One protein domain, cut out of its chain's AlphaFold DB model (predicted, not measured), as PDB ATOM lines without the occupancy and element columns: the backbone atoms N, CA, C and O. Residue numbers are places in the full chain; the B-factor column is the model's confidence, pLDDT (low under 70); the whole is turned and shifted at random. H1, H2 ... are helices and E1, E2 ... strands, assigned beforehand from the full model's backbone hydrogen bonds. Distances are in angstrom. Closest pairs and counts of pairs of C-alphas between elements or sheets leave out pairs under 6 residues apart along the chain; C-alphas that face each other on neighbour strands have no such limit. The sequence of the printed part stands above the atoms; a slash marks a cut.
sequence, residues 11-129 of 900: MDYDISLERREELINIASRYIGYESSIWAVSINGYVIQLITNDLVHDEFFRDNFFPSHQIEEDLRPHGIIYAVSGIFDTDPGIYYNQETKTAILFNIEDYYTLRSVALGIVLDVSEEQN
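AT A GLANCE: This is residues 11 to 129 of the 900 residues of the protein "Phosphoenolpyruvate carboxykinase (ATP)" of Candidatus Lokiarchaeota archaeon (UniProt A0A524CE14). A twisted sheet of five strands makes the middle layer of this domain, with H1 over one face and H2 and H3 over the other. H2 covers the E1 and E2 part of its face, and the longer H3 meets H2 near its first residues. The printed part has 119 residues, with three named helices and five named strands in the order H1 E1 E2 H2 E3 E4 E5 H3; the class is mixed, helices and strands. The sheet's order is E1 E2 E3 E5 E4, mixed parallel and antiparallel. The whole is compact, with a radius of gyration of the C-alphas of 13.4 A, and rounded, spanning 38 by 29 by 26 A.

IN THESE COORDINATES: H1, residues 17 to 31, begins at C-alpha 17 (217.135, 189.789, 183.968) and is 20.3 A long. The strands E1, residues 36 to 42, and E2, residues 45 to 51, measure 18.8 A and 19.3 A. H2 is residues 54 to 63, 14.1 A. E3, residues 78 to 83, spans 16.3 A; E4, residues 92 to 96, and E5, residues 101 to 105, are shorter. H3, residues 110 to 127, is the longest helix, 26.0 A, ending at C-alpha 127 (223.492, 182.195, 168.411).

HOW THE PARTS SIT: E1 and E2 form an antiparallel hairpin, with N 38 and O 49 at 3.0 A. E2 and E3 are parallel, N 50 to O 80 being 2.8 A, and E3 and E5 are parallel, N 81 to O 102 being 2.8 A. E5 and E4 form an antiparallel hairpin, with N 94 and O 103 at 2.8 A. E2, H2 and E3 make a strand-helix-strand unit, two parallel neighbour strands with a helix between, whose crossover is left-handed. H1 is on the sheet at a height of 8.8 A, over E3, E5 and E4; its closest C-alphas to E3 are those of Ala 27 and Val 83, 6.2 A. H2, on the opposite face, runs along the strands at a height of 9.1 A. H3 is on the same face as H2; the C-alphas of Tyr 45 and Val 121 are 6.4 A apart, the closest of E2 and H3. H2 and H3 touch at a steep tilt of 53 degrees, H3 with residues 110 to 114 alone; the closest C-alphas are those of His 56 and Tyr 110, 5.8 A. H1 is apart from H2 and H3. Every O i to N i+4 pair is within hydrogen-bond range in H2 and H3, and 9 of 11 in H1.

THE WHOLE: The C-alphas of Phe 87 and Asn 129 are the two farthest apart, 40.7 A. The printed part has no cut. The link from H2 to E3, 14 residues, is long. Mean pLDDT of the printed part is 87.8; residues 32 to 35 and 68 to 74 are under 70.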
ATOM      1  N   MET A  11     233.886 190.164 187.067       84.69
ATOM      2  CA  MET A  11     233.303 189.767 185.781       84.69
ATOM      3  C   MET A  11     232.201 188.727 185.994       84.69
ATOM      4  O   MET A  11     232.467 187.660 186.544       84.69
ATOM      5  N   ASP A  12     230.990 189.023 185.528       88.38
ATOM      6  CA  ASP A  12     229.854 188.097 185.529       88.38
ATOM      7  C   ASP A  12     229.099 188.193 184.196       88.38
ATOM      8  O   ASP A  12     228.412 189.177 183.911       88.38
ATOM      9  N   TYR A  13     229.267 187.179 183.347       88.19
ATOM     10  CA  TYR A  13     228.740 187.193 181.983       88.19
ATOM     11  C   TYR A  13     227.378 186.508 181.810       88.19
ATOM     12  O   TYR A  13     226.926 186.358 180.674       88.19
ATOM     13  N   ASP A  14     226.736 186.099 182.907       86.38
ATOM     14  CA  ASP A  14     225.432 185.426 182.886       86.38
ATOM     15  C   ASP A  14     224.519 185.936 184.013       86.38
ATOM     16  O   ASP A  14     223.987 185.186 184.834       86.38
ATOM     17  N   ILE A  15     224.353 187.260 184.084       92.94
ATOM     18  CA  ILE A  15     223.467 187.868 185.081       92.94
ATOM     19  C   ILE A  15     221.992 187.644 184.723       92.94
ATOM     20  O   ILE A  15     221.597 187.709 183.557       92.94
ATOM     21  N   SER A  16     221.138 187.472 185.736       92.69
ATOM     22  CA  SER A  16     219.684 187.376 185.543       92.69
ATOM     23  C   SER A  16     219.079 188.679 185.002       92.69
ATOM     24  O   SER A  16     219.648 189.763 185.160       92.69
ATOM     25  N   LEU A  17     217.883 188.601 184.403       92.12
ATOM     26  CA  LEU A  17     217.135 189.789 183.968       92.12
ATOM     27  C   LEU A  17     216.875 190.770 185.121       92.12
ATOM     28  O   LEU A  17     217.025 191.974 184.941       92.12
ATOM     29  N   GLU A  18     216.532 190.266 186.309       93.06
ATOM     30  CA  GLU A  18     216.317 191.095 187.501       93.06
ATOM     31  C   GLU A  18     217.599 191.842 187.887       93.06
ATOM     32  O   GLU A  18     217.591 193.067 188.024       93.06
ATOM     33  N   ARG A  19     218.734 191.131 187.937       92.19
ATOM     34  CA  ARG A  19     220.036 191.734 188.234       92.19
ATOM     35  C   ARG A  19     220.451 192.757 187.175       92.19
ATOM     36  O   ARG A  19     221.039 193.786 187.504       92.19
ATOM     37  N   ARG A  20     220.127 192.509 185.905       94.69
ATOM     38  CA  ARG A  20     220.353 193.450 184.798       94.69
ATOM     39  C   ARG A  20     219.580 194.751 185.004       94.69
ATOM     40  O   ARG A  20     220.164 195.822 184.854       94.69
ATOM     41  N   GLU A  21     218.297 194.674 185.351       93.94
ATOM     42  CA  GLU A  21     217.471 195.858 185.623       93.94
ATOM     43  C   GLU A  21     217.987 196.641 186.839       93.94
ATOM     44  O   GLU A  21     218.061 197.869 186.795       93.94
ATOM     45  N   GLU A  22     218.413 195.960 187.907       93.56
ATOM     46  CA  GLU A  22     219.056 196.608 189.061       93.56
ATOM     47  C   GLU A  22     220.302 197.406 188.654       93.56
ATOM     48  O   GLU A  22     220.440 198.581 189.006       93.56
ATOM     49  N   LEU A  23     221.203 196.782 187.890       93.44
ATOM     50  CA  LEU A  23     222.449 197.403 187.448       93.44
ATOM     51  C   LEU A  23     222.195 198.563 186.477       93.44
ATOM     52  O   LEU A  23     222.839 199.603 186.591       93.44
ATOM     53  N   ILE A  24     221.219 198.455 185.575       92.75
ATOM     54  CA  ILE A  24     220.831 199.571 184.698       92.75
ATOM     55  C   ILE A  24     220.218 200.719 185.492       92.75
ATOM     56  O   ILE A  24     220.503 201.879 185.196       92.75
ATOM     57  N   ASN A  25     219.414 200.435 186.518       90.75
ATOM     58  CA  ASN A  25     218.879 201.473 187.395       90.75
ATOM     59  C   ASN A  25     219.996 202.222 188.134       90.75
ATOM     60  O   ASN A  25     219.902 203.438 188.304       90.75
ATOM     61  N   ILE A  26     221.064 201.528 188.541       90.38
ATOM     62  CA  ILE A  26     222.269 202.160 189.097       90.38
ATOM     63  C   ILE A  26     222.959 203.003 188.018       90.38
ATOM     64  O   ILE A  26     223.153 204.196 188.233       90.38
ATOM     65  N   ALA A  27     223.252 202.425 186.849       89.94
ATOM     66  CA  ALA A  27     223.897 203.106 185.724       89.94
ATOM     67  C   ALA A  27     223.167 204.410 185.348       89.94
ATOM     68  O   ALA A  27     223.773 205.474 185.234       89.94
ATOM     69  N   SER A  28     221.840 204.344 185.234       87.19
ATOM     70  CA  SER A  28     220.975 205.448 184.802       87.19
ATOM     71  C   SER A  28     221.035 206.660 185.734       87.19
ATOM     72  O   SER A  28     220.884 207.789 185.272       87.19
ATOM     73  N   ARG A  29     221.313 206.465 187.034       88.06
ATOM     74  CA  ARG A  29     221.485 207.573 187.997       88.06
ATOM     75  C   ARG A  29     222.729 208.415 187.719       88.06
ATOM     76  O   ARG A  29     222.747 209.590 188.068       88.06
ATOM     77  N   TYR A  30     223.747 207.819 187.104       88.38
ATOM     78  CA  TYR A  30     225.045 208.446 186.834       88.38
ATOM     79  C   TYR A  30     225.208 208.901 185.377       88.38
ATOM     80  O   TYR A  30     226.096 209.698 185.082       88.38
ATOM     81  N   ILE A  31     224.350 208.422 184.475       83.88
ATOM     82  CA  ILE A  31     224.367 208.761 183.045       83.88
ATOM     83  C   ILE A  31     223.899 210.208 182.791       83.88
ATOM     84  O   ILE A  31     224.445 210.868 181.916       83.88
ATOM     85  N   GLY A  32     222.991 210.756 183.611       66.25
ATOM     86  CA  GLY A  32     222.627 212.184 183.588       66.25
ATOM     87  C   GLY A  32     222.033 212.706 182.261       66.25
ATOM     88  O   GLY A  32     221.798 211.955 181.315       66.25
ATOM     89  N   TYR A  33     221.764 214.021 182.199       57.12
ATOM     90  CA  TYR A  33     221.210 214.708 181.011       57.12
ATOM     91  C   TYR A  33     222.243 214.935 179.885       57.12
ATOM     92  O   TYR A  33     221.847 215.098 178.736       57.12
ATOM     93  N   GLU A  34     223.548 214.932 180.192       54.66
ATOM     94  CA  GLU A  34     224.660 215.105 179.231       54.66
ATOM     95  C   GLU A  34     225.237 213.759 178.744       54.66
ATOM     96  O   GLU A  34     226.430 213.635 178.472       54.66
ATOM     97  N   SER A  35     224.411 212.715 178.666       67.19
ATOM     98  CA  SER A  35     224.863 211.398 178.220       67.19
ATOM     99  C   SER A  35     225.095 211.334 176.716       67.19
ATOM    100  O   SER A  35     224.307 211.848 175.920       67.19
ATOM    101  N   SER A  36     226.163 210.640 176.315       73.31
ATOM    102  CA  SER A  36     226.364 210.283 174.917       73.31
ATOM    103  C   SER A  36     225.699 208.942 174.627       73.31
ATOM    104  O   SER A  36     225.984 207.935 175.281       73.31
ATOM    105  N   ILE A  37     224.818 208.937 173.626       83.81
ATOM    106  CA  ILE A  37     224.246 207.729 173.037       83.81
ATOM    107  C   ILE A  37     224.770 207.633 171.608       83.81
ATOM    108  O   ILE A  37     224.530 208.522 170.784       83.81
ATOM    109  N   TRP A  38     225.487 206.555 171.302       86.94
ATOM    110  CA  TRP A  38     226.025 206.332 169.964       86.94
ATOM    111  C   TRP A  38     225.931 204.878 169.542       86.94
ATOM    112  O   TRP A  38     226.214 203.977 170.325       86.94
ATOM    113  N   ALA A  39     225.571 204.650 168.281       89.94
ATOM    114  CA  ALA A  39     225.499 203.319 167.702       89.94
ATOM    115  C   ALA A  39     226.520 203.155 166.574       89.94
ATOM    116  O   ALA A  39     226.588 203.960 165.636       89.94
ATOM    117  N   VAL A  40     227.287 202.072 166.643       91.69
ATOM    118  CA  VAL A  40     228.297 201.707 165.644       91.69
ATOM    119  C   VAL A  40     227.886 200.439 164.909       91.69
ATOM    120  O   VAL A  40     227.156 199.608 165.450       91.69
ATOM    121  N   SER A  41     228.357 200.291 163.673       90.31
ATOM    122  CA  SER A  41     228.214 199.066 162.887       90.31
ATOM    123  C   SER A  41     229.530 198.299 162.883       90.31
ATOM    124  O   SER A  41     230.551 198.796 162.402       90.31
ATOM    125  N   ILE A  42     229.496 197.069 163.390       91.69
ATOM    126  CA  ILE A  42     230.609 196.119 163.347       91.69
ATOM    127  C   ILE A  42     230.220 195.029 162.348       91.69
ATOM    128  O   ILE A  42     229.523 194.079 162.693       91.69
ATOM    129  N   ASN A  43     230.590 195.216 161.077       88.69
ATOM    130  CA  ASN A  43     230.231 194.340 159.946       88.69
ATOM    131  C   ASN A  43     228.732 193.959 159.891       88.69
ATOM    132  O   ASN A  43     228.389 192.811 159.617       88.69
ATOM    133  N   GLY A  44     227.838 194.923 160.150       85.94
ATOM    134  CA  GLY A  44     226.381 194.734 160.101       85.94
ATOM    135  C   GLY A  44     225.716 194.489 161.458       85.94
ATOM    136  O   GLY A  44     224.495 194.589 161.554       85.94
ATOM    137  N   TYR A  45     226.491 194.243 162.517       90.19
ATOM    138  CA  TYR A  45     225.978 194.176 163.884       90.19
ATOM    139  C   TYR A  45     225.997 195.567 164.517       90.19
ATOM    140  O   TYR A  45     227.049 196.194 164.642       90.19
ATOM    141  N   VAL A  46     224.817 196.051 164.900       92.00
ATOM    142  CA  VAL A  46     224.639 197.381 165.501       92.00
ATOM    143  C   VAL A  46     224.789 197.285 167.015       92.00
ATOM    144  O   VAL A  46     223.948 196.666 167.666       92.00
ATOM    145  N   ILE A  47     225.826 197.915 167.566       94.19
ATOM    146  CA  ILE A  47     226.075 197.988 169.011       94.19
ATOM    147  C   ILE A  47     225.896 199.428 169.473       94.19
ATOM    148  O   ILE A  47     226.518 200.341 168.924       94.19
ATOM    149  N   GLN A  48     225.048 199.627 170.479       93.69
ATOM    150  CA  GLN A  48     224.794 200.934 171.074       93.69
ATOM    151  C   GLN A  48     225.583 201.092 172.372       93.69
ATOM    152  O   GLN A  48     225.501 200.248 173.259       93.69
ATOM    153  N   LEU A  49     226.318 202.193 172.489       94.94
ATOM    154  CA  LEU A  49     226.983 202.622 173.710       94.94
ATOM    155  C   LEU A  49     226.185 203.750 174.362       94.94
ATOM    156  O   LEU A  49     225.801 204.712 173.696       94.94
ATOM    157  N   ILE A  50     225.983 203.626 175.669       93.81
ATOM    158  CA  ILE A  50     225.443 204.653 176.554       93.81
ATOM    159  C   ILE A  50     226.489 204.885 177.643       93.81
ATOM    160  O   ILE A  50     226.810 203.972 178.409       93.81
ATOM    161  N   THR A  51     227.051 206.090 177.701       94.00
ATOM    162  CA  THR A  51     228.143 206.397 178.631       94.00
ATOM    163  C   THR A  51     228.117 207.846 179.114       94.00
ATOM    164  O   THR A  51     227.656 208.743 178.405       94.00
ATOM    165  N   ASN A  52     228.615 208.061 180.335       92.50
ATOM    166  CA  ASN A  52     228.951 209.380 180.884       92.50
ATOM    167  C   ASN A  52     230.457 209.693 180.778       92.50
ATOM    168  O   ASN A  52     230.904 210.742 181.240       92.50
ATOM    169  N   ASP A  53     231.245 208.788 180.196       91.19
ATOM    170  CA  ASP A  53     232.686 208.927 180.053       91.19
ATOM    171  C   ASP A  53     233.030 209.388 178.633       91.19
ATOM    172  O   ASP A  53     232.913 208.643 177.655       91.19
ATOM    173  N   LEU A  54     233.469 210.645 178.527       89.06
ATOM    174  CA  LEU A  54     233.807 211.273 177.250       89.06
ATOM    175  C   LEU A  54     234.963 210.567 176.527       89.06
ATOM    176  O   LEU A  54     234.995 210.568 175.298       89.06
ATOM    177  N   VAL A  55     235.901 209.952 177.256       89.81
ATOM    178  CA  VAL A  55     237.036 209.244 176.647       89.81
ATOM    179  C   VAL A  55     236.551 207.945 176.015       89.81
ATOM    180  O   VAL A  55     236.902 207.649 174.872       89.81
ATOM    181  N   HIS A  56     235.717 207.186 176.726       91.81
ATOM    182  CA  HIS A  56     235.115 205.971 176.181       91.81
ATOM    183  C   HIS A  56     234.239 206.262 174.962       91.81
ATOM    184  O   HIS A  56     234.367 205.569 173.951       91.81
ATOM    185  N   ASP A  57     233.407 207.303 175.027       91.81
ATOM    186  CA  ASP A  57     232.579 207.738 173.902       91.81
ATOM    187  C   ASP A  57     233.422 208.087 172.667       91.81
ATOM    188  O   ASP A  57     233.202 207.561 171.571       91.81
ATOM    189  N   GLU A  58     234.429 208.942 172.846       91.38
ATOM    190  CA  GLU A  58     235.267 209.424 171.755       91.38
ATOM    191  C   GLU A  58     236.055 208.283 171.090       91.38
ATOM    192  O   GLU A  58     236.123 208.209 169.859       91.38
ATOM    193  N   PHE A  59     236.636 207.373 171.877       93.38
ATOM    194  CA  PHE A  59     237.353 206.219 171.334       93.38
ATOM    195  C   PHE A  59     236.415 205.241 170.624       93.38
ATOM    196  O   PHE A  59     236.770 204.740 169.556       93.38
ATOM    197  N   PHE A  60     235.215 205.003 171.160       93.62
ATOM    198  CA  PHE A  60     234.235 204.099 170.558       93.62
ATOM    199  C   PHE A  60     233.760 204.599 169.189       93.62
ATOM    200  O   PHE A  60     233.743 203.840 168.215       93.62
ATOM    201  N   ARG A  61     233.459 205.901 169.092       91.69
ATOM    202  CA  ARG A  61     233.089 206.591 167.841       91.69
ATOM    203  C   ARG A  61     234.188 206.538 166.783       91.69
ATOM    204  O   ARG A  61     233.896 206.461 165.590       91.69
ATOM    205  N   ASP A  62     235.443 206.613 167.211       91.56
ATOM    206  CA  ASP A  62     236.589 206.639 166.309       91.56
ATOM    207  C   ASP A  62     237.048 205.247 165.862       91.56
ATOM    208  O   ASP A  62     237.557 205.106 164.747       91.56
ATOM    209  N   ASN A  63     236.922 204.237 166.724       93.19
ATOM    210  CA  ASN A  63     237.416 202.885 166.466       93.19
ATOM    211  C   ASN A  63     236.517 202.121 165.492       93.19
ATOM    212  O   ASN A  63     237.043 201.423 164.624       93.19
ATOM    213  N   PHE A  64     235.196 202.282 165.586       93.25
ATOM    214  CA  PHE A  64     234.229 201.576 164.744       93.25
ATOM    215  C   PHE A  64     233.570 202.488 163.703       93.25
ATOM    216  O   PHE A  64     233.632 203.718 163.775       93.25
ATOM    217  N   PHE A  65     232.946 201.883 162.692       89.75
ATOM    218  CA  PHE A  65     232.189 202.629 161.693       89.75
ATOM    219  C   PHE A  65     230.866 203.121 162.295       89.75
ATOM    220  O   PHE A  65     230.209 202.367 163.018       89.75
ATOM    221  N   PRO A  66     230.436 204.363 162.006       88.06
ATOM    222  CA  PRO A  66     229.119 204.821 162.425       88.06
ATOM    223  C   PRO A  66     228.041 203.948 161.776       88.06
ATOM    224  O   PRO A  66     228.165 203.546 160.618       88.06
ATOM    225  N   SER A  67     226.968 203.657 162.505       81.56
ATOM    226  CA  SER A  67     225.796 203.049 161.880       81.56
ATOM    227  C   SER A  67     225.136 204.085 160.954       81.56
ATOM    228  O   SER A  67     224.678 205.131 161.398       81.56
ATOM    229  N   HIS A  68     225.115 203.832 159.640       63.47
ATOM    230  CA  HIS A  68     224.492 204.730 158.647       63.47
ATOM    231  C   HIS A  68     222.950 204.776 158.736       63.47
ATOM    232  O   HIS A  68     222.312 205.454 157.938       63.47
ATOM    233  N   GLN A  69     222.350 204.051 159.681       51.44
ATOM    234  CA  GLN A  69     220.911 203.804 159.785       51.44
ATOM    235  C   GLN A  69     220.295 204.566 160.963       51.44
ATOM    236  O   GLN A  69     219.641 203.983 161.819       51.44
ATOM    237  N   ILE A  70     220.485 205.887 160.981       45.94
ATOM    238  CA  ILE A  70     219.662 206.811 161.780       45.94
ATOM    239  C   ILE A  70     218.345 207.079 161.014       45.94
ATOM    240  O   ILE A  70     217.958 208.220 160.793       45.94
ATOM    241  N   GLU A  71     217.687 206.023 160.526       45.72
ATOM    242  CA  GLU A  71     216.248 206.053 160.247       45.72
ATOM    243  C   GLU A  71     215.591 205.368 161.453       45.72
ATOM    244  O   GLU A  71     215.989 204.270 161.839       45.72
ATOM    245  N   GLU A  72     214.672 206.074 162.107       49.28
ATOM    246  CA  GLU A  72     214.368 206.052 163.550       49.28
ATOM    247  C   GLU A  72     213.864 204.737 164.204       49.28
ATOM    248  O   GLU A  72     213.480 204.782 165.367       49.28
ATOM    249  N   ASP A  73     213.927 203.556 163.576       54.91
ATOM    250  CA  ASP A  73     213.228 202.353 164.087       54.91
ATOM    251  C   ASP A  73     214.058 201.051 164.204       54.91
ATOM    252  O   ASP A  73     213.520 199.998 164.567       54.91
ATOM    253  N   LEU A  74     215.371 201.057 163.938       60.75
ATOM    254  CA  LEU A  74     216.190 199.836 164.060       60.75
ATOM    255  C   LEU A  74     216.703 199.606 165.491       60.75
ATOM    256  O   LEU A  74     217.558 200.326 166.006       60.75
ATOM    257  N   ARG A  75     216.206 198.536 166.122       78.00
ATOM    258  CA  ARG A  75     216.628 198.092 167.459       78.00
ATOM    259  C   ARG A  75     218.093 197.605 167.426       78.00
ATOM    260  O   ARG A  75     218.421 196.789 166.561       78.00
ATOM    261  N   PRO A  76     218.978 198.057 168.338       89.50
ATOM    262  CA  PRO A  76     220.365 197.597 168.372       89.50
ATOM    263  C   PRO A  76     220.441 196.098 168.688       89.50
ATOM    264  O   PRO A  76     219.604 195.562 169.414       89.50
ATOM    265  N   HIS A  77     221.469 195.428 168.162       93.56
ATOM    266  CA  HIS A  77     221.734 194.011 168.433       93.56
ATOM    267  C   HIS A  77     222.310 193.794 169.835       93.56
ATOM    268  O   HIS A  77     222.212 192.696 170.370       93.56
ATOM    269  N   GLY A  78     222.905 194.833 170.419       94.94
ATOM    270  CA  GLY A  78     223.317 194.845 171.811       94.94
ATOM    271  C   GLY A  78     223.558 196.255 172.325       94.94
ATOM    272  O   GLY A  78     223.798 197.186 171.550       94.94
ATOM    273  N   ILE A  79     223.459 196.403 173.641       95.31
ATOM    274  CA  ILE A  79     223.538 197.691 174.337       95.31
ATOM    275  C   ILE A  79     224.610 197.593 175.414       95.31
ATOM    276  O   ILE A  79     224.666 196.611 176.151       95.31
ATOM    277  N   ILE A  80     225.450 198.615 175.520       97.00
ATOM    278  CA  ILE A  80     226.496 198.714 176.530       97.00
ATOM    279  C   ILE A  80     226.264 199.970 177.359       97.00
ATOM    280  O   ILE A  80     226.292 201.077 176.828       97.00
ATOM    281  N   TYR A  81     226.089 199.796 178.664       95.31
ATOM    282  CA  TYR A  81     226.114 200.870 179.650       95.31
ATOM    283  C   TYR A  81     227.516 200.937 180.245       95.31
ATOM    284  O   TYR A  81     227.851 200.112 181.086       95.31
ATOM    285  N   ALA A  82     228.346 201.884 179.813       94.88
ATOM    286  CA  ALA A  82     229.689 202.074 180.366       94.88
ATOM    287  C   ALA A  82     229.707 203.337 181.223       94.88
ATOM    288  O   ALA A  82     229.644 204.442 180.693       94.88
ATOM    289  N   VAL A  83     229.745 203.186 182.542       92.81
ATOM    290  CA  VAL A  83     229.561 204.298 183.476       92.81
ATOM    291  C   VAL A  83     230.765 204.426 184.393       92.81
ATOM    292  O   VAL A  83     231.137 203.476 185.081       92.81
ATOM    293  N   SER A  84     231.336 205.623 184.424       91.19
ATOM    294  CA  SER A  84     232.467 205.994 185.273       91.19
ATOM    295  C   SER A  84     232.005 206.881 186.436       91.19
ATOM    296  O   SER A  84     231.006 207.598 186.336       91.19
ATOM    297  N   GLY A  85     232.747 206.864 187.545       88.62
ATOM    298  CA  GLY A  85     232.520 207.743 188.698       88.62
ATOM    299  C   GLY A  85     231.449 207.263 189.683       88.62
ATOM    300  O   GLY A  85     230.892 208.076 190.418       88.62
ATOM    301  N   ILE A  86     231.151 205.962 189.711       89.75
ATOM    302  CA  ILE A  86     230.224 205.380 190.690       89.75
ATOM    303  C   ILE A  86     230.952 205.224 192.029       89.75
ATOM    304  O   ILE A  86     231.925 204.477 192.123       89.75
ATOM    305  N   PHE A  87     230.490 205.928 193.064       85.06
ATOM    306  CA  PHE A  87     231.090 205.857 194.401       85.06
ATOM    307  C   PHE A  87     230.888 204.475 195.046       85.06
ATOM    308  O   PHE A  87     229.866 203.825 194.821       85.06
ATOM    309  N   ASP A  88     231.869 204.036 195.843       82.94
ATOM    310  CA  ASP A  88     231.871 202.768 196.595       82.94
ATOM    311  C   ASP A  88     231.566 201.511 195.754       82.94
ATOM    312  O   ASP A  88     231.025 200.524 196.252       82.94
ATOM    313  N   THR A  89     231.896 201.544 194.460       85.25
ATOM    314  CA  THR A  89     231.697 200.425 193.532       85.25
ATOM    315  C   THR A  89     233.017 200.088 192.847       85.25
ATOM    316  O   THR A  89     233.587 200.922 192.144       85.25
ATOM    317  N   ASP A  90     233.497 198.862 193.040       85.75
ATOM    318  CA  ASP A  90     234.690 198.366 192.352       85.75
ATOM    319  C   ASP A  90     234.450 198.238 190.834       85.75
ATOM    320  O   ASP A  90     233.301 198.067 190.407       85.75
ATOM    321  N   PRO A  91     235.508 198.281 190.001       90.56
ATOM    322  CA  PRO A  91     235.385 198.023 188.575       90.56
ATOM    323  C   PRO A  91     234.690 196.684 188.298       90.56
ATOM    324  O   PRO A  91     235.087 195.640 188.823       90.56
ATOM    325  N   GLY A  92     233.667 196.692 187.449       92.56
ATOM    326  CA  GLY A  92     232.856 195.504 187.186       92.56
ATOM    327  C   GLY A  92     232.342 195.434 185.757       92.56
ATOM    328  O   GLY A  92     232.030 196.461 185.155       92.56
ATOM    329  N   ILE A  93     232.244 194.218 185.222       94.75
ATOM    330  CA  ILE A  93     231.689 193.912 183.904       94.75
ATOM    331  C   ILE A  93     230.590 192.873 184.087       94.75
ATOM    332  O   ILE A  93     230.843 191.756 184.536       94.75
ATOM    333  N   TYR A  94     229.380 193.239 183.693       95.38
ATOM    334  CA  TYR A  94     228.199 192.400 183.803       95.38
ATOM    335  C   TYR A  94     227.553 192.235 182.432       95.38
ATOM    336  O   TYR A  94     227.420 193.218 181.704       95.38
ATOM    337  N   TYR A  95     227.129 191.027 182.067       96.75
ATOM    338  CA  TYR A  95     226.475 190.772 180.780       96.75
ATOM    339  C   TYR A  95     225.234 189.900 180.937       96.75
ATOM    340  O   TYR A  95     225.288 188.829 181.534       96.75
ATOM    341  N   ASN A  96     224.104 190.368 180.403       95.44
ATOM    342  CA  ASN A  96     222.895 189.565 180.276       95.44
ATOM    343  C   ASN A  96     222.793 189.019 178.853       95.44
ATOM    344  O   ASN A  96     222.688 189.776 177.879       95.44
ATOM    345  N   GLN A  97     222.791 187.694 178.755       92.12
ATOM    346  CA  GLN A  97     222.833 186.994 177.483       92.12
ATOM    347  C   GLN A  97     221.525 187.073 176.691       92.12
ATOM    348  O   GLN A  97     221.552 187.070 175.462       92.12
ATOM    349  N   GLU A  98     220.388 187.151 177.380       90.31
ATOM    350  CA  GLU A  98     219.059 187.164 176.764       90.31
ATOM    351  C   GLU A  98     218.789 188.486 176.034       90.31
ATOM    352  O   GLU A  98     218.314 188.494 174.901       90.31
ATOM    353  N   THR A  99     219.152 189.617 176.645       93.00
ATOM    354  CA  THR A  99     218.925 190.954 176.076       93.00
ATOM    355  C   THR A  99     220.157 191.548 175.398       93.00
ATOM    356  O   THR A  99     220.111 192.703 174.969       93.00
ATOM    357  N   LYS A 100     221.272 190.808 175.332       95.62
ATOM    358  CA  LYS A 100     222.557 191.268 174.770       95.62
ATOM    359  C   LYS A 100     223.000 192.605 175.362       95.62
ATOM    360  O   LYS A 100     223.426 193.522 174.657       95.62
ATOM    361  N   THR A 101     222.829 192.744 176.674       95.88
ATOM    362  CA  THR A 101     223.069 194.000 177.386       95.88
ATOM    363  C   THR A 101     224.245 193.854 178.332       95.88
ATOM    364  O   THR A 101     224.210 193.020 179.235       95.88
ATOM    365  N   ALA A 102     225.272 194.678 178.140       97.00
ATOM    366  CA  ALA A 102     226.416 194.757 179.033       97.00
ATOM    367  C   ALA A 102     226.363 196.015 179.904       97.00
ATOM    368  O   ALA A 102     225.953 197.083 179.448       97.00
ATOM    369  N   ILE A 103     226.804 195.889 181.150       96.31
ATOM    370  CA  ILE A 103     226.936 196.979 182.111       96.31
ATOM    371  C   ILE A 103     228.367 196.963 182.644       96.31
ATOM    372  O   ILE A 103     228.816 195.966 183.202       96.31
ATOM    373  N   LEU A 104     229.091 198.055 182.432       95.94
ATOM    374  CA  LEU A 104     230.487 198.236 182.797       95.94
ATOM    375  C   LEU A 104     230.560 199.400 183.782       95.94
ATOM    376  O   LEU A 104     230.214 200.530 183.436       95.94
ATOM    377  N   PHE A 105     231.003 199.127 185.001       95.31
ATOM    378  CA  PHE A 105     231.155 200.125 186.056       95.31
ATOM    379  C   PHE A 105     232.619 200.414 186.303       95.31
ATOM    380  O   PHE A 105     233.402 199.482 186.455       95.31
ATOM    381  N   ASN A 106     232.965 201.702 186.352       92.69
ATOM    382  CA  ASN A 106     234.294 202.206 186.696       92.69
ATOM    383  C   ASN A 106     235.430 201.503 185.935       92.69
ATOM    384  O   ASN A 106     236.525 201.327 186.468       92.69
ATOM    385  N   ILE A 107     235.167 201.082 184.691       91.94
ATOM    386  CA  ILE A 107     236.198 200.489 183.846       91.94
ATOM    387  C   ILE A 107     237.256 201.532 183.524       91.94
ATOM    388  O   ILE A 107     236.988 202.716 183.339       91.94
ATOM    389  N   GLU A 108     238.487 201.061 183.492       85.12
ATOM    390  CA  GLU A 108     239.640 201.932 183.519       85.12
ATOM    391  C   GLU A 108     240.172 202.274 182.129       85.12
ATOM    392  O   GLU A 108     240.774 203.336 181.959       85.12
ATOM    393  N   ASP A 109     239.997 201.370 181.170       88.00
ATOM    394  CA  ASP A 109     240.584 201.433 179.842       88.00
ATOM    395  C   ASP A 109     239.550 201.148 178.743       88.00
ATOM    396  O   ASP A 109     238.624 200.345 178.891       88.00
ATOM    397  N   TYR A 110     239.763 201.767 177.583       92.25
ATOM    398  CA  TYR A 110     238.905 201.581 176.416       92.25
ATOM    399  C   TYR A 110     238.989 200.164 175.821       92.25
ATOM    400  O   TYR A 110     238.028 199.695 175.206       92.25
ATOM    401  N   TYR A 111     240.111 199.452 175.989       90.31
ATOM    402  CA  TYR A 111     240.253 198.093 175.456       90.31
ATOM    403  C   TYR A 111     239.222 197.146 176.086       90.31
ATOM    404  O   TYR A 111     238.642 196.328 175.371       90.31
ATOM    405  N   THR A 112     238.927 197.303 177.376       91.38
ATOM    406  CA  THR A 112     237.872 196.567 178.082       91.38
ATOM    407  C   THR A 112     236.499 196.808 177.447       91.38
ATOM    408  O   THR A 112     235.809 195.851 177.092       91.38
ATOM    409  N   LEU A 113     236.133 198.070 177.195       94.31
ATOM    410  CA  LEU A 113     234.888 198.417 176.502       94.31
ATOM    411  C   LEU A 113     234.819 197.807 175.092       94.31
ATOM    412  O   LEU A 113     233.833 197.157 174.735       94.31
ATOM    413  N   ARG A 114     235.886 197.966 174.299       93.62
ATOM    414  CA  ARG A 114     236.004 197.372 172.957       93.62
ATOM    415  C   ARG A 114     235.847 195.854 173.009       93.62
ATOM    416  O   ARG A 114     235.141 195.282 172.183       93.62
ATOM    417  N   SER A 115     236.494 195.203 173.973       92.31
ATOM    418  CA  SER A 115     236.460 193.753 174.162       92.31
ATOM    419  C   SER A 115     235.036 193.255 174.394       92.31
ATOM    420  O   SER A 115     234.622 192.284 173.762       92.31
ATOM    421  N   VAL A 116     234.266 193.949 175.235       94.94
ATOM    422  CA  VAL A 116     232.858 193.615 175.472       94.94
ATOM    423  C   VAL A 116     232.024 193.825 174.209       94.94
ATOM    424  O   VAL A 116     231.249 192.943 173.855       94.94
ATOM    425  N   ALA A 117     232.219 194.922 173.472       95.25
ATOM    426  CA  ALA A 117     231.497 195.156 172.218       95.25
ATOM    427  C   ALA A 117     231.726 194.043 171.181       95.25
ATOM    428  O   ALA A 117     230.765 193.524 170.611       95.25
ATOM    429  N   LEU A 118     232.978 193.621 170.981       94.44
ATOM    430  CA  LEU A 118     233.310 192.489 170.106       94.44
ATOM    431  C   LEU A 118     232.738 191.167 170.630       94.44
ATOM    432  O   LEU A 118     232.293 190.330 169.844       94.44
ATOM    433  N   GLY A 119     232.712 190.991 171.949       93.44
ATOM    434  CA  GLY A 119     232.129 189.829 172.602       93.44
ATOM    435  C   GLY A 119     230.620 189.708 172.410       93.44
ATOM    436  O   GLY A 119     230.135 188.610 172.145       93.44
ATOM    437  N   ILE A 120     229.886 190.823 172.450       95.06
ATOM    438  CA  ILE A 120     228.449 190.857 172.139       95.06
ATOM    439  C   ILE A 120     228.218 190.487 170.672       95.06
ATOM    440  O   ILE A 120     227.362 189.660 170.371       95.06
ATOM    441  N   VAL A 121     229.002 191.055 169.750       93.94
ATOM    442  CA  VAL A 121     228.926 190.705 168.322       93.94
ATOM    443  C   VAL A 121     229.165 189.210 168.115       93.94
ATOM    444  O   VAL A 121     228.425 188.562 167.373       93.94
ATOM    445  N   LEU A 122     230.165 188.649 168.799       92.00
ATOM    446  CA  LEU A 122     230.450 187.222 168.747       92.00
ATOM    447  C   LEU A 122     229.267 186.404 169.277       92.00
ATOM    448  O   LEU A 122     228.820 185.493 168.585       92.00
ATOM    449  N   ASP A 123     228.725 186.771 170.437       92.25
ATOM    450  CA  ASP A 123     227.585 186.111 171.076       92.25
ATOM    451  C   ASP A 123     226.348 186.073 170.164       92.25
ATOM    452  O   ASP A 123     225.779 185.006 169.933       92.25
ATOM    453  N   VAL A 124     225.991 187.214 169.564       92.12
ATOM    454  CA  VAL A 124     224.883 187.322 168.600       92.12
ATOM    455  C   VAL A 124     225.158 186.491 167.342       92.12
ATOM    456  O   VAL A 124     224.267 185.809 166.835       92.12
ATOM    457  N   SER A 125     226.388 186.520 166.821       90.38
ATOM    458  CA  SER A 125     226.755 185.774 165.610       90.38
ATOM    459  C   SER A 125     226.731 184.251 165.815       90.38
ATOM    460  O   SER A 125     226.289 183.507 164.935       90.38
ATOM    461  N   GLU A 126     227.166 183.783 166.987       89.38
ATOM    462  CA  GLU A 126     227.193 182.368 167.361       89.38
ATOM    463  C   GLU A 126     225.781 181.816 167.553       89.38
ATOM    464  O   GLU A 126     225.476 180.749 167.023       89.38
ATOM    465  N   GLU A 127     224.901 182.565 168.221       87.00
ATOM    466  CA  GLU A 127     223.492 182.195 168.411       87.00
ATOM    467  C   GLU A 127     222.742 182.055 167.076       87.00
ATOM    468  O   GLU A 127     221.926 181.153 166.890       87.00
ATOM    469  N   GLN A 128     223.085 182.882 166.089       86.25
ATOM    470  CA  GLN A 128     222.533 182.796 164.734       86.25
ATOM    471  C   GLN A 128     223.152 181.669 163.885       86.25
ATOM    472  O   GLN A 128     222.830 181.560 162.699       86.25
ATOM    473  N   ASN A 129     224.048 180.844 164.446       81.06
ATOM    474  CA  ASN A 129     224.845 179.834 163.735       81.06
ATOM    475  C   ASN A 129     225.646 180.410 162.547       81.06
ATOM    476  O   ASN A 129     225.914 179.730 161.551       81.06
TER     477      ASN A 129